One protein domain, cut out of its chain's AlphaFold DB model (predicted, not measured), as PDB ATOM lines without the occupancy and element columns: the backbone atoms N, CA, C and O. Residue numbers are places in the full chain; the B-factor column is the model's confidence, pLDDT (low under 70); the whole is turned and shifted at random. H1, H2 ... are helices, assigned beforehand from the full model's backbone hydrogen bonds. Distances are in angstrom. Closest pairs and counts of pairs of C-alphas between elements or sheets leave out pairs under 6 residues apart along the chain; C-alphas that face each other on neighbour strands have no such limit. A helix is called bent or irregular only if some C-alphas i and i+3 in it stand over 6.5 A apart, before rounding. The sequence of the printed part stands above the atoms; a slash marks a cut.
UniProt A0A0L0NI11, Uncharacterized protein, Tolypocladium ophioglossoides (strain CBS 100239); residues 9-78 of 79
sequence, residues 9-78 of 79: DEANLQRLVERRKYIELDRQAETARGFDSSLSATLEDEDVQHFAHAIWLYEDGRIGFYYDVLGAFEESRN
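What this domain is: This is residues 9 to 78 of the 79 residues of an uncharacterized protein of Tolypocladium ophioglossoides (strain CBS 100239) (UniProt A0A0L0NI11). Two helical hairpins follow one another at a corner: long H1 with short H2 folded back along part of it, then H3 with H4 folded back beside it. Residues 9 to 18 of H1 stick out, and the two hairpins meet loosely where H2 gives way to H3. The printed part has 70 residues, with four named helices in the order H1, H2, H3, H4 and no named strand; its class is all helix. The whole is loose, with a radius of gyration of the C-alphas of 14.9 A, and flat, spanning 43 by 35 by 19 A.

How they stand to each other: Start at H1, residues 9 to 33, and look at its residues 23 to 27, which alone touch H2, residues 38 to 44. The closest C-alphas of this hairpin, Ile 23 and Ser 40, are 5.5 A apart; the helices run opposite ways at a shallow tilt of 17 degrees. Next comes H3, residues 46 to 59, close to H2 but not clearly touching: the closest C-alphas, Leu 43 and Gln 49, are 6.9 A apart, and the lines are about perpendicular at 87 degrees. H3 touches H4, residues 63 to 76, as a second hairpin, opposite ways at a steep tilt of 40 degrees; the closest C-alphas, Ala 54 and Tyr 66, are 5.9 A apart. H1 is apart from H3 and H4, and H2 from H4. Each O i to N i+4 pair in H1, H2 and H3 is within hydrogen-bond range; in H4 7 of 10 are.

Where its parts are: Find C-alpha 9 at (41.925, 28.609, -24.332); from there H1 runs 36.2 A to C-alpha 33. H2 covers 10.0 A and H3 19.9 A. H4 runs 21.3 A to C-alpha 76 at (42.780, 21.977, 3.972); it is irregular, but only just: C-alphas 65 and 68 are 6.8 A apart.

The domain as a whole: The C-alphas farthest apart, Ala 32 and Gly 64, are 43.3 A from each other. The printed part has no cut, and the three links are tight. Look for pLDDT under 70 at residue 9, residues 61 to 74 and residues 76 to 78.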
ATOM      1  N   ASP A   9      41.356  27.305 -24.667       69.00
ATOM      2  CA  ASP A   9      41.925  28.609 -24.332       69.00
ATOM      3  C   ASP A   9      40.999  29.797 -24.637       69.00
ATOM      4  O   ASP A   9      40.773  30.629 -23.759       69.00
ATOM      5  N   GLU A  10      40.407  29.890 -25.833       77.62
ATOM      6  CA  GLU A  10      39.513  31.015 -26.167       77.62
ATOM      7  C   GLU A  10      38.217  30.976 -25.347       77.62
ATOM      8  O   GLU A  10      37.767  32.004 -24.833       77.62
ATOM      9  N   ALA A  11      37.638  29.785 -25.166       78.94
ATOM     10  CA  ALA A  11      36.431  29.608 -24.363       78.94
ATOM     11  C   ALA A  11      36.688  29.892 -22.873       78.94
ATOM     12  O   ALA A  11      35.855  30.510 -22.204       78.94
ATOM     13  N   ASN A  12      37.848  29.489 -22.353       78.00
ATOM     14  CA  ASN A  12      38.259  29.761 -20.979       78.00
ATOM     15  C   ASN A  12      38.498  31.259 -20.760       78.00
ATOM     16  O   ASN A  12      38.001  31.823 -19.785       78.00
ATOM     17  N   LEU A  13      39.176  31.936 -21.693       83.44
ATOM     18  CA  LEU A  13      39.368  33.387 -21.642       83.44
ATOM     19  C   LEU A  13      38.034  34.139 -21.663       83.44
ATOM     20  O   LEU A  13      37.839  35.067 -20.872       83.44
ATOM     21  N   GLN A  14      37.098  33.714 -22.513       87.25
ATOM     22  CA  GLN A  14      35.764  34.302 -22.583       87.25
ATOM     23  C   GLN A  14      35.004  34.136 -21.259       87.25
ATOM     24  O   GLN A  14      34.465  35.113 -20.736       87.25
ATOM     25  N   ARG A  15      35.039  32.944 -20.651       84.38
ATOM     26  CA  ARG A  15      34.435  32.694 -19.329       84.38
ATOM     27  C   ARG A  15      35.039  33.570 -18.234       84.38
ATOM     28  O   ARG A  15      34.302  34.085 -17.398       84.38
ATOM     29  N   LEU A  16      36.357  33.787 -18.241       84.88
ATOM     30  CA  LEU A  16      37.013  34.680 -17.277       84.88
ATOM     31  C   LEU A  16      36.553  36.135 -17.437       84.88
ATOM     32  O   LEU A  16      36.336  36.833 -16.445       84.88
ATOM     33  N   VAL A  17      36.390  36.605 -18.677       90.62
ATOM     34  CA  VAL A  17      35.863  37.949 -18.958       90.62
ATOM     35  C   VAL A  17      34.418  38.079 -18.478       90.62
ATOM     36  O   VAL A  17      34.082  39.053 -17.802       90.62
ATOM     37  N   GLU A  18      33.573  37.098 -18.789       91.31
ATOM     38  CA  GLU A  18      32.169  37.074 -18.373       91.31
ATOM     39  C   GLU A  18      32.025  37.027 -16.851       91.31
ATOM     40  O   GLU A  18      31.256  37.809 -16.292       91.31
ATOM     41  N   ARG A  19      32.830  36.202 -16.170       88.56
ATOM     42  CA  ARG A  19      32.861  36.120 -14.704       88.56
ATOM     43  C   ARG A  19      33.215  37.462 -14.073       88.56
ATOM     44  O   ARG A  19      32.493  37.923 -13.195       88.56
ATOM     45  N   ARG A  20      34.271  38.133 -14.548       92.81
ATOM     46  CA  ARG A  20      34.639  39.470 -14.043       92.81
ATOM     47  C   ARG A  20      33.506  40.477 -14.208       92.81
ATOM     48  O   ARG A  20      33.241  41.259 -13.300       92.81
ATOM     49  N   LYS A  21      32.814  40.446 -15.349       96.06
ATOM     50  CA  LYS A  21      31.667  41.325 -15.600       96.06
ATOM     51  C   LYS A  21      30.500  41.023 -14.658       96.06
ATOM     52  O   LYS A  21      29.849  41.953 -14.195       96.06
ATOM     53  N   TYR A  22      30.238  39.749 -14.383       94.75
ATOM     54  CA  TYR A  22      29.179  39.332 -13.470       94.75
ATOM     55  C   TYR A  22      29.455  39.784 -12.029       94.75
ATOM     56  O   TYR A  22      28.593  40.404 -11.416       94.75
ATOM     57  N   ILE A  23      30.680  39.579 -11.532       95.31
ATOM     58  CA  ILE A  23      31.102  40.039 -10.197       95.31
ATOM     59  C   ILE A  23      30.915  41.553 -10.054       95.31
ATOM     60  O   ILE A  23      30.427  42.028  -9.032       95.31
ATOM     61  N   GLU A  24      31.272  42.321 -11.084       96.19
ATOM     62  CA  GLU A  24      31.106  43.775 -11.070       96.19
ATOM     63  C   GLU A  24      29.627  44.196 -10.998       96.19
ATOM     64  O   GLU A  24      29.281  45.122 -10.265       96.19
ATOM     65  N   LEU A  25      28.738  43.497 -11.708       96.31
ATOM     66  CA  LEU A  25      27.296  43.742 -11.619       96.31
ATOM     67  C   LEU A  25      26.753  43.432 -10.220       96.31
ATOM     68  O   LEU A  25      25.960  44.214  -9.694       96.31
ATOM     69  N   ASP A  26      27.205  42.337  -9.608       94.88
ATOM     70  CA  ASP A  26      26.803  41.973  -8.248       94.88
ATOM     71  C   ASP A  26      27.297  43.005  -7.229       94.88
ATOM     72  O   ASP A  26      26.494  43.478  -6.426       94.88
ATOM     73  N   ARG A  27      28.548  43.480  -7.327       96.81
ATOM     74  CA  ARG A  27      29.059  44.568  -6.468       96.81
ATOM     75  C   ARG A  27      28.226  45.839  -6.575       96.81
ATOM     76  O   ARG A  27      27.936  46.490  -5.567       96.81
ATOM     77  N   GLN A  28      27.836  46.213  -7.793       96.81
ATOM     78  CA  GLN A  28      26.982  47.377  -8.022       96.81
ATOM     79  C   GLN A  28      25.598  47.178  -7.400       96.81
ATOM     80  O   GLN A  28      25.066  48.103  -6.782       96.81
ATOM     81  N   ALA A  29      25.024  45.979  -7.517       96.69
ATOM     82  CA  ALA A  29      23.734  45.649  -6.925       96.69
ATOM     83  C   ALA A  29      23.781  45.613  -5.388       96.69
ATOM     84  O   ALA A  29      22.886  46.169  -4.750       96.69
ATOM     85  N   GLU A  30      24.817  45.012  -4.798       97.25
ATOM     86  CA  GLU A  30      25.062  44.991  -3.352       97.25
ATOM     87  C   GLU A  30      25.188  46.421  -2.813       97.25
ATOM     88  O   GLU A  30      24.456  46.809  -1.902       97.25
ATOM     89  N   THR A  31      26.015  47.249  -3.462       96.00
ATOM     90  CA  THR A  31      26.212  48.659  -3.094       96.00
ATOM     91  C   THR A  31      24.911  49.454  -3.191       96.00
ATOM     92  O   THR A  31      24.544  50.170  -2.261       96.00
ATOM     93  N   ALA A  32      24.177  49.318  -4.300       96.81
ATOM     94  CA  ALA A  32      22.928  50.045  -4.521       96.81
ATOM     95  C   ALA A  32      21.830  49.663  -3.515       96.81
ATOM     96  O   ALA A  32      20.951  50.476  -3.224       96.81
ATOM     97  N   ARG A  33      21.863  48.431  -2.996       95.94
ATOM     98  CA  ARG A  33      20.879  47.908  -2.038       95.94
ATOM     99  C   ARG A  33      21.338  48.001  -0.584       95.94
ATOM    100  O   ARG A  33      20.545  47.696   0.304       95.94
ATOM    101  N   GLY A  34      22.573  48.438  -0.337       94.94
ATOM    102  CA  GLY A  34      23.163  48.475   1.000       94.94
ATOM    103  C   GLY A  34      23.355  47.082   1.603       94.94
ATOM    104  O   GLY A  34      23.247  46.928   2.818       94.94
ATOM    105  N   PHE A  35      23.574  46.069   0.764       95.38
ATOM    106  CA  PHE A  35      23.933  44.727   1.214       95.38
ATOM    107  C   PHE A  35      25.425  44.642   1.527       95.38
ATOM    108  O   PHE A  35      26.211  45.512   1.145       95.38
ATOM    109  N   ASP A  36      25.802  43.600   2.264       93.88
ATOM    110  CA  ASP A  36      27.209  43.259   2.421       93.88
ATOM    111  C   ASP A  36      27.810  42.797   1.082       93.88
ATOM    112  O   ASP A  36      27.097  42.512   0.121       93.88
ATOM    113  N   SER A  37      29.139  42.760   1.007       93.50
ATOM    114  CA  SER A  37      29.871  42.329  -0.188       93.50
ATOM    115  C   SER A  37      30.104  40.814  -0.216       93.50
ATOM    116  O   SER A  37      31.121  40.351  -0.734       93.50
ATOM    117  N   SER A  38      29.257  40.034   0.463       93.06
ATOM    118  CA  SER A  38      29.524  38.613   0.704       93.06
ATOM    119  C   SER A  38      29.442  37.784  -0.576       93.06
ATOM    120  O   SER A  38      30.287  36.910  -0.788       93.06
ATOM    121  N   LEU A  39      28.476  38.069  -1.452       90.50
ATOM    122  CA  LEU A  39      28.286  37.324  -2.690       90.50
ATOM    123  C   LEU A  39      29.401  37.660  -3.675       90.50
ATOM    124  O   LEU A  39      30.049  36.749  -4.188       90.50
ATOM    125  N   SER A  40      29.683  38.947  -3.890       93.50
ATOM    126  CA  SER A  40      30.769  39.350  -4.789       93.50
ATOM    127  C   SER A  40      32.138  38.844  -4.329       93.50
ATOM    128  O   SER A  40      32.912  38.380  -5.166       93.50
ATOM    129  N   ALA A  41      32.419  38.843  -3.021       94.06
ATOM    130  CA  ALA A  41      33.648  38.267  -2.476       94.06
ATOM    131  C   ALA A  41      33.723  36.747  -2.703       94.06
ATOM    132  O   ALA A  41      34.748  36.235  -3.144       94.06
ATOM    133  N   THR A  42      32.619  36.028  -2.476       92.56
ATOM    134  CA  THR A  42      32.550  34.572  -2.698       92.56
ATOM    135  C   THR A  42      32.713  34.208  -4.179       92.56
ATOM    136  O   THR A  42      33.298  33.181  -4.520       92.56
ATOM    137  N   LEU A  43      32.196  35.038  -5.087       90.00
ATOM    138  CA  LEU A  43      32.325  34.833  -6.531       90.00
ATOM    139  C   LEU A  43      33.720  35.177  -7.067       90.00
ATOM    140  O   LEU A  43      34.110  34.663  -8.120       90.00
ATOM    141  N   GLU A  44      34.465  36.035  -6.376       93.38
ATOM    142  CA  GLU A  44      35.844  36.396  -6.715       93.38
ATOM    143  C   GLU A  44      36.857  35.332  -6.269       93.38
ATOM    144  O   GLU A  44      37.847  35.121  -6.964       93.38
ATOM    145  N   ASP A  45      36.569  34.600  -5.192       91.75
ATOM    146  CA  ASP A  45      37.409  33.511  -4.685       91.75
ATOM    147  C   ASP A  45      37.520  32.354  -5.699       91.75
ATOM    148  O   ASP A  45      36.550  31.658  -6.008       91.75
ATOM    149  N   GLU A  46      38.708  32.168  -6.277       86.88
ATOM    150  CA  GLU A  46      38.962  31.123  -7.272       86.88
ATOM    151  C   GLU A  46      38.881  29.710  -6.694       86.88
ATOM    152  O   GLU A  46      38.363  28.823  -7.374       86.88
ATOM    153  N   ASP A  47      39.314  29.497  -5.452       87.50
ATOM    154  CA  ASP A  47      39.309  28.178  -4.818       87.50
ATOM    155  C   ASP A  47      37.874  27.716  -4.558       87.50
ATOM    156  O   ASP A  47      37.508  26.579  -4.871       87.50
ATOM    157  N   VAL A  48      37.018  28.626  -4.082       87.88
ATOM    158  CA  VAL A  48      35.584  28.360  -3.904       87.88
ATOM    159  C   VAL A  48      34.907  28.060  -5.241       87.88
ATOM    160  O   VAL A  48      34.078  27.150  -5.315       87.88
ATOM    161  N   GLN A  49      35.262  28.770  -6.315       85.38
ATOM    162  CA  GLN A  49      34.694  28.497  -7.639       85.38
ATOM    163  C   GLN A  49      35.158  27.159  -8.214       85.38
ATOM    164  O   GLN A  49      34.340  26.418  -8.763       85.38
ATOM    165  N   HIS A  50      36.439  26.815  -8.074       83.44
ATOM    166  CA  HIS A  50      36.948  25.507  -8.484       83.44
ATOM    167  C   HIS A  50      36.253  24.380  -7.718       83.44
ATOM    168  O   HIS A  50      35.833  23.394  -8.325       83.44
ATOM    169  N   PHE A  51      36.053  24.553  -6.413       83.50
ATOM    170  CA  PHE A  51      35.332  23.595  -5.584       83.50
ATOM    171  C   PHE A  51      33.861  23.456  -5.997       83.50
ATOM    172  O   PHE A  51      33.380  22.343  -6.213       83.50
ATOM    173  N   ALA A  52      33.147  24.568  -6.189       84.19
ATOM    174  CA  ALA A  52      31.762  24.551  -6.654       84.19
ATOM    175  C   ALA A  52      31.628  23.874  -8.029       84.19
ATOM    176  O   ALA A  52      30.705  23.088  -8.253       84.19
ATOM    177  N   HIS A  53      32.577  24.121  -8.935       80.50
ATOM    178  CA  HIS A  53      32.622  23.465 -10.238       80.50
ATOM    179  C   HIS A  53      32.904  21.959 -10.112       80.50
ATOM    180  O   HIS A  53      32.303  21.162 -10.838       80.50
ATOM    181  N   ALA A  54      33.788  21.547  -9.201       79.12
ATOM    182  CA  ALA A  54      34.062  20.139  -8.930       79.12
ATOM    183  C   ALA A  54      32.819  19.418  -8.382       79.12
ATOM    184  O   ALA A  54      32.484  18.344  -8.878       79.12
ATOM    185  N   ILE A  55      32.086  20.033  -7.441       79.00
ATOM    186  CA  ILE A  55      30.792  19.520  -6.958       79.00
ATOM    187  C   ILE A  55      29.801  19.394  -8.113       79.00
ATOM    188  O   ILE A  55      29.171  18.353  -8.268       79.00
ATOM    189  N   TRP A  56      29.668  20.431  -8.945       81.56
ATOM    190  CA  TRP A  56      28.733  20.406 -10.069       81.56
ATOM    191  C   TRP A  56      29.025  19.249 -11.037       81.56
ATOM    192  O   TRP A  56      28.109  18.548 -11.454       81.56
ATOM    193  N   LEU A  57      30.299  18.998 -11.351       75.00
ATOM    194  CA  LEU A  57      30.699  17.877 -12.206       75.00
ATOM    195  C   LEU A  57      30.526  16.512 -11.530       75.00
ATOM    196  O   LEU A  57      30.218  15.531 -12.210       75.00
ATOM    197  N   TYR A  58      30.726  16.446 -10.212       72.62
ATOM    198  CA  TYR A  58      30.467  15.251  -9.419       72.62
ATOM    199  C   TYR A  58      28.977  14.875  -9.452       72.62
ATOM    200  O   TYR A  58      28.646  13.739  -9.789       72.62
ATOM    201  N   GLU A  59      28.088  15.841  -9.200       74.19
ATOM    202  CA  GLU A  59      26.628  15.672  -9.275       74.19
ATOM    203  C   GLU A  59      26.144  15.353 -10.705       74.19
ATOM    204  O   GLU A  59      25.213  14.568 -10.882       74.19
ATOM    205  N   ASP A  60      26.813  15.873 -11.746       76.69
ATOM    206  CA  ASP A  60      26.552  15.544 -13.165       76.69
ATOM    207  C   ASP A  60      27.014  14.118 -13.557       76.69
ATOM    208  O   ASP A  60      26.925  13.713 -14.718       76.69
ATOM    209  N   GLY A  61      27.523  13.317 -12.612       65.69
ATOM    210  CA  GLY A  61      27.912  11.926 -12.854       65.69
ATOM    211  C   GLY A  61      29.252  11.766 -13.579       65.69
ATOM    212  O   GLY A  61      29.539  10.700 -14.133       65.69
ATOM    213  N   ARG A  62      30.121  12.786 -13.558       63.41
ATOM    214  CA  ARG A  62      31.502  12.714 -14.076       63.41
ATOM    215  C   ARG A  62      32.464  12.359 -12.939       63.41
ATOM    216  O   ARG A  62      33.332  13.128 -12.545       63.41
ATOM    217  N   ILE A  63      32.264  11.158 -12.402       58.44
ATOM    218  CA  ILE A  63      32.686  10.723 -11.056       58.44
ATOM    219  C   ILE A  63      34.207  10.488 -10.929       58.44
ATOM    220  O   ILE A  63      34.769  10.623  -9.849       58.44
ATOM    221  N   GLY A  64      34.901  10.139 -12.015       58.97
ATOM    222  CA  GLY A  64      36.245   9.548 -11.917       58.97
ATOM    223  C   GLY A  64      37.401  10.493 -11.559       58.97
ATOM    224  O   GLY A  64      38.427  10.004 -11.109       58.97
ATOM    225  N   PHE A  65      37.266  11.808 -11.769       59.25
ATOM    226  CA  PHE A  65      38.387  12.759 -11.633       59.25
ATOM    227  C   PHE A  65      38.269  13.697 -10.418       59.25
ATOM    228  O   PHE A  65      39.277  14.190  -9.926       59.25
ATOM    229  N   TYR A  66      37.059  13.942  -9.902       60.88
ATOM    230  CA  TYR A  66      36.829  14.979  -8.880       60.88
ATOM    231  C   TYR A  66      36.845  14.471  -7.438       60.88
ATOM    232  O   TYR A  66      36.861  15.282  -6.518       60.88
ATOM    233  N   TYR A  67      36.895  13.153  -7.228       64.44
ATOM    234  CA  TYR A  67      37.015  12.565  -5.892       64.44
ATOM    235  C   TYR A  67      38.272  13.065  -5.156       64.44
ATOM    236  O   TYR A  67      38.183  13.501  -4.010       64.44
ATOM    237  N   ASP A  68      39.417  13.104  -5.842       65.12
ATOM    238  CA  ASP A  68      40.688  13.542  -5.251       65.12
ATOM    239  C   ASP A  68      40.709  15.056  -4.957       65.12
ATOM    240  O   ASP A  68      41.303  15.497  -3.973       65.12
ATOM    241  N   VAL A  69      40.014  15.860  -5.772       64.62
ATOM    242  CA  VAL A  69      39.878  17.316  -5.574       64.62
ATOM    243  C   VAL A  69      39.010  17.627  -4.352       64.62
ATOM    244  O   VAL A  69      39.355  18.501  -3.558       64.62
ATOM    245  N   LEU A  70      37.901  16.899  -4.177       67.12
ATOM    246  CA  LEU A  70      37.024  17.049  -3.013       67.12
ATOM    247  C   LEU A  70      37.731  16.615  -1.720       67.12
ATOM    248  O   LEU A  70      37.631  17.318  -0.716       67.12
ATOM    249  N   GLY A  71      38.508  15.527  -1.760       68.44
ATOM    250  CA  GLY A  71      39.305  15.073  -0.615       68.44
ATOM    251  C   GLY A  71      40.364  16.090  -0.178       68.44
ATOM    252  O   GLY A  71      40.448  16.431   1.000       68.44
ATOM    253  N   ALA A  72      41.122  16.656  -1.124       69.88
ATOM    254  CA  ALA A  72      42.148  17.657  -0.816       69.88
ATOM    255  C   ALA A  72      41.570  18.951  -0.202       69.88
ATOM    256  O   ALA A  72      42.222  19.603   0.617       69.88
ATOM    257  N   PHE A  73      40.342  19.325  -0.576       68.62
ATOM    258  CA  PHE A  73      39.661  20.501  -0.032       68.62
ATOM    259  C   PHE A  73      39.110  20.273   1.390       68.62
ATOM    260  O   PHE A  73      39.117  21.188   2.212       68.62
ATOM    261  N   GLU A  74      38.656  19.058   1.717       66.75
ATOM    262  CA  GLU A  74      38.265  18.708   3.092       66.75
ATOM    263  C   GLU A  74      39.466  18.699   4.050       66.75
ATOM    264  O   GLU A  74      39.351  19.129   5.200       66.75
ATOM    265  N   GLU A  75      40.637  18.264   3.587       71.25
ATOM    266  CA  GLU A  75      41.856  18.242   4.401       71.25
ATOM    267  C   GLU A  75      42.388  19.651   4.717       71.25
ATOM    268  O   GLU A  75      42.858  19.894   5.829       71.25
ATOM    269  N   SER A  76      42.260  20.611   3.793       69.06
ATOM    270  CA  SER A  76      42.780  21.977   3.972       69.06
ATOM    271  C   SER A  76      41.971  22.842   4.951       69.06
ATOM    272  O   SER A  76      42.510  23.800   5.503       69.06
ATOM    273  N   ARG A  77      40.703  22.496   5.224       60.22
ATOM    274  CA  ARG A  77      39.835  23.189   6.201       60.22
ATOM    275  C   ARG A  77      39.949  22.667   7.637       60.22
ATOM    276  O   ARG A  77      39.299  23.220   8.521       60.22
ATOM    277  N   ASN A  78      40.743  21.622   7.880       56.31
ATOM    278  CA  ASN A  78      40.943  21.023   9.207       56.31
ATOM    279  C   ASN A  78      42.140  21.611   9.995       56.31
ATOM    280  O   ASN A  78      42.623  20.968  10.929       56.31
TER     281      ASN A  78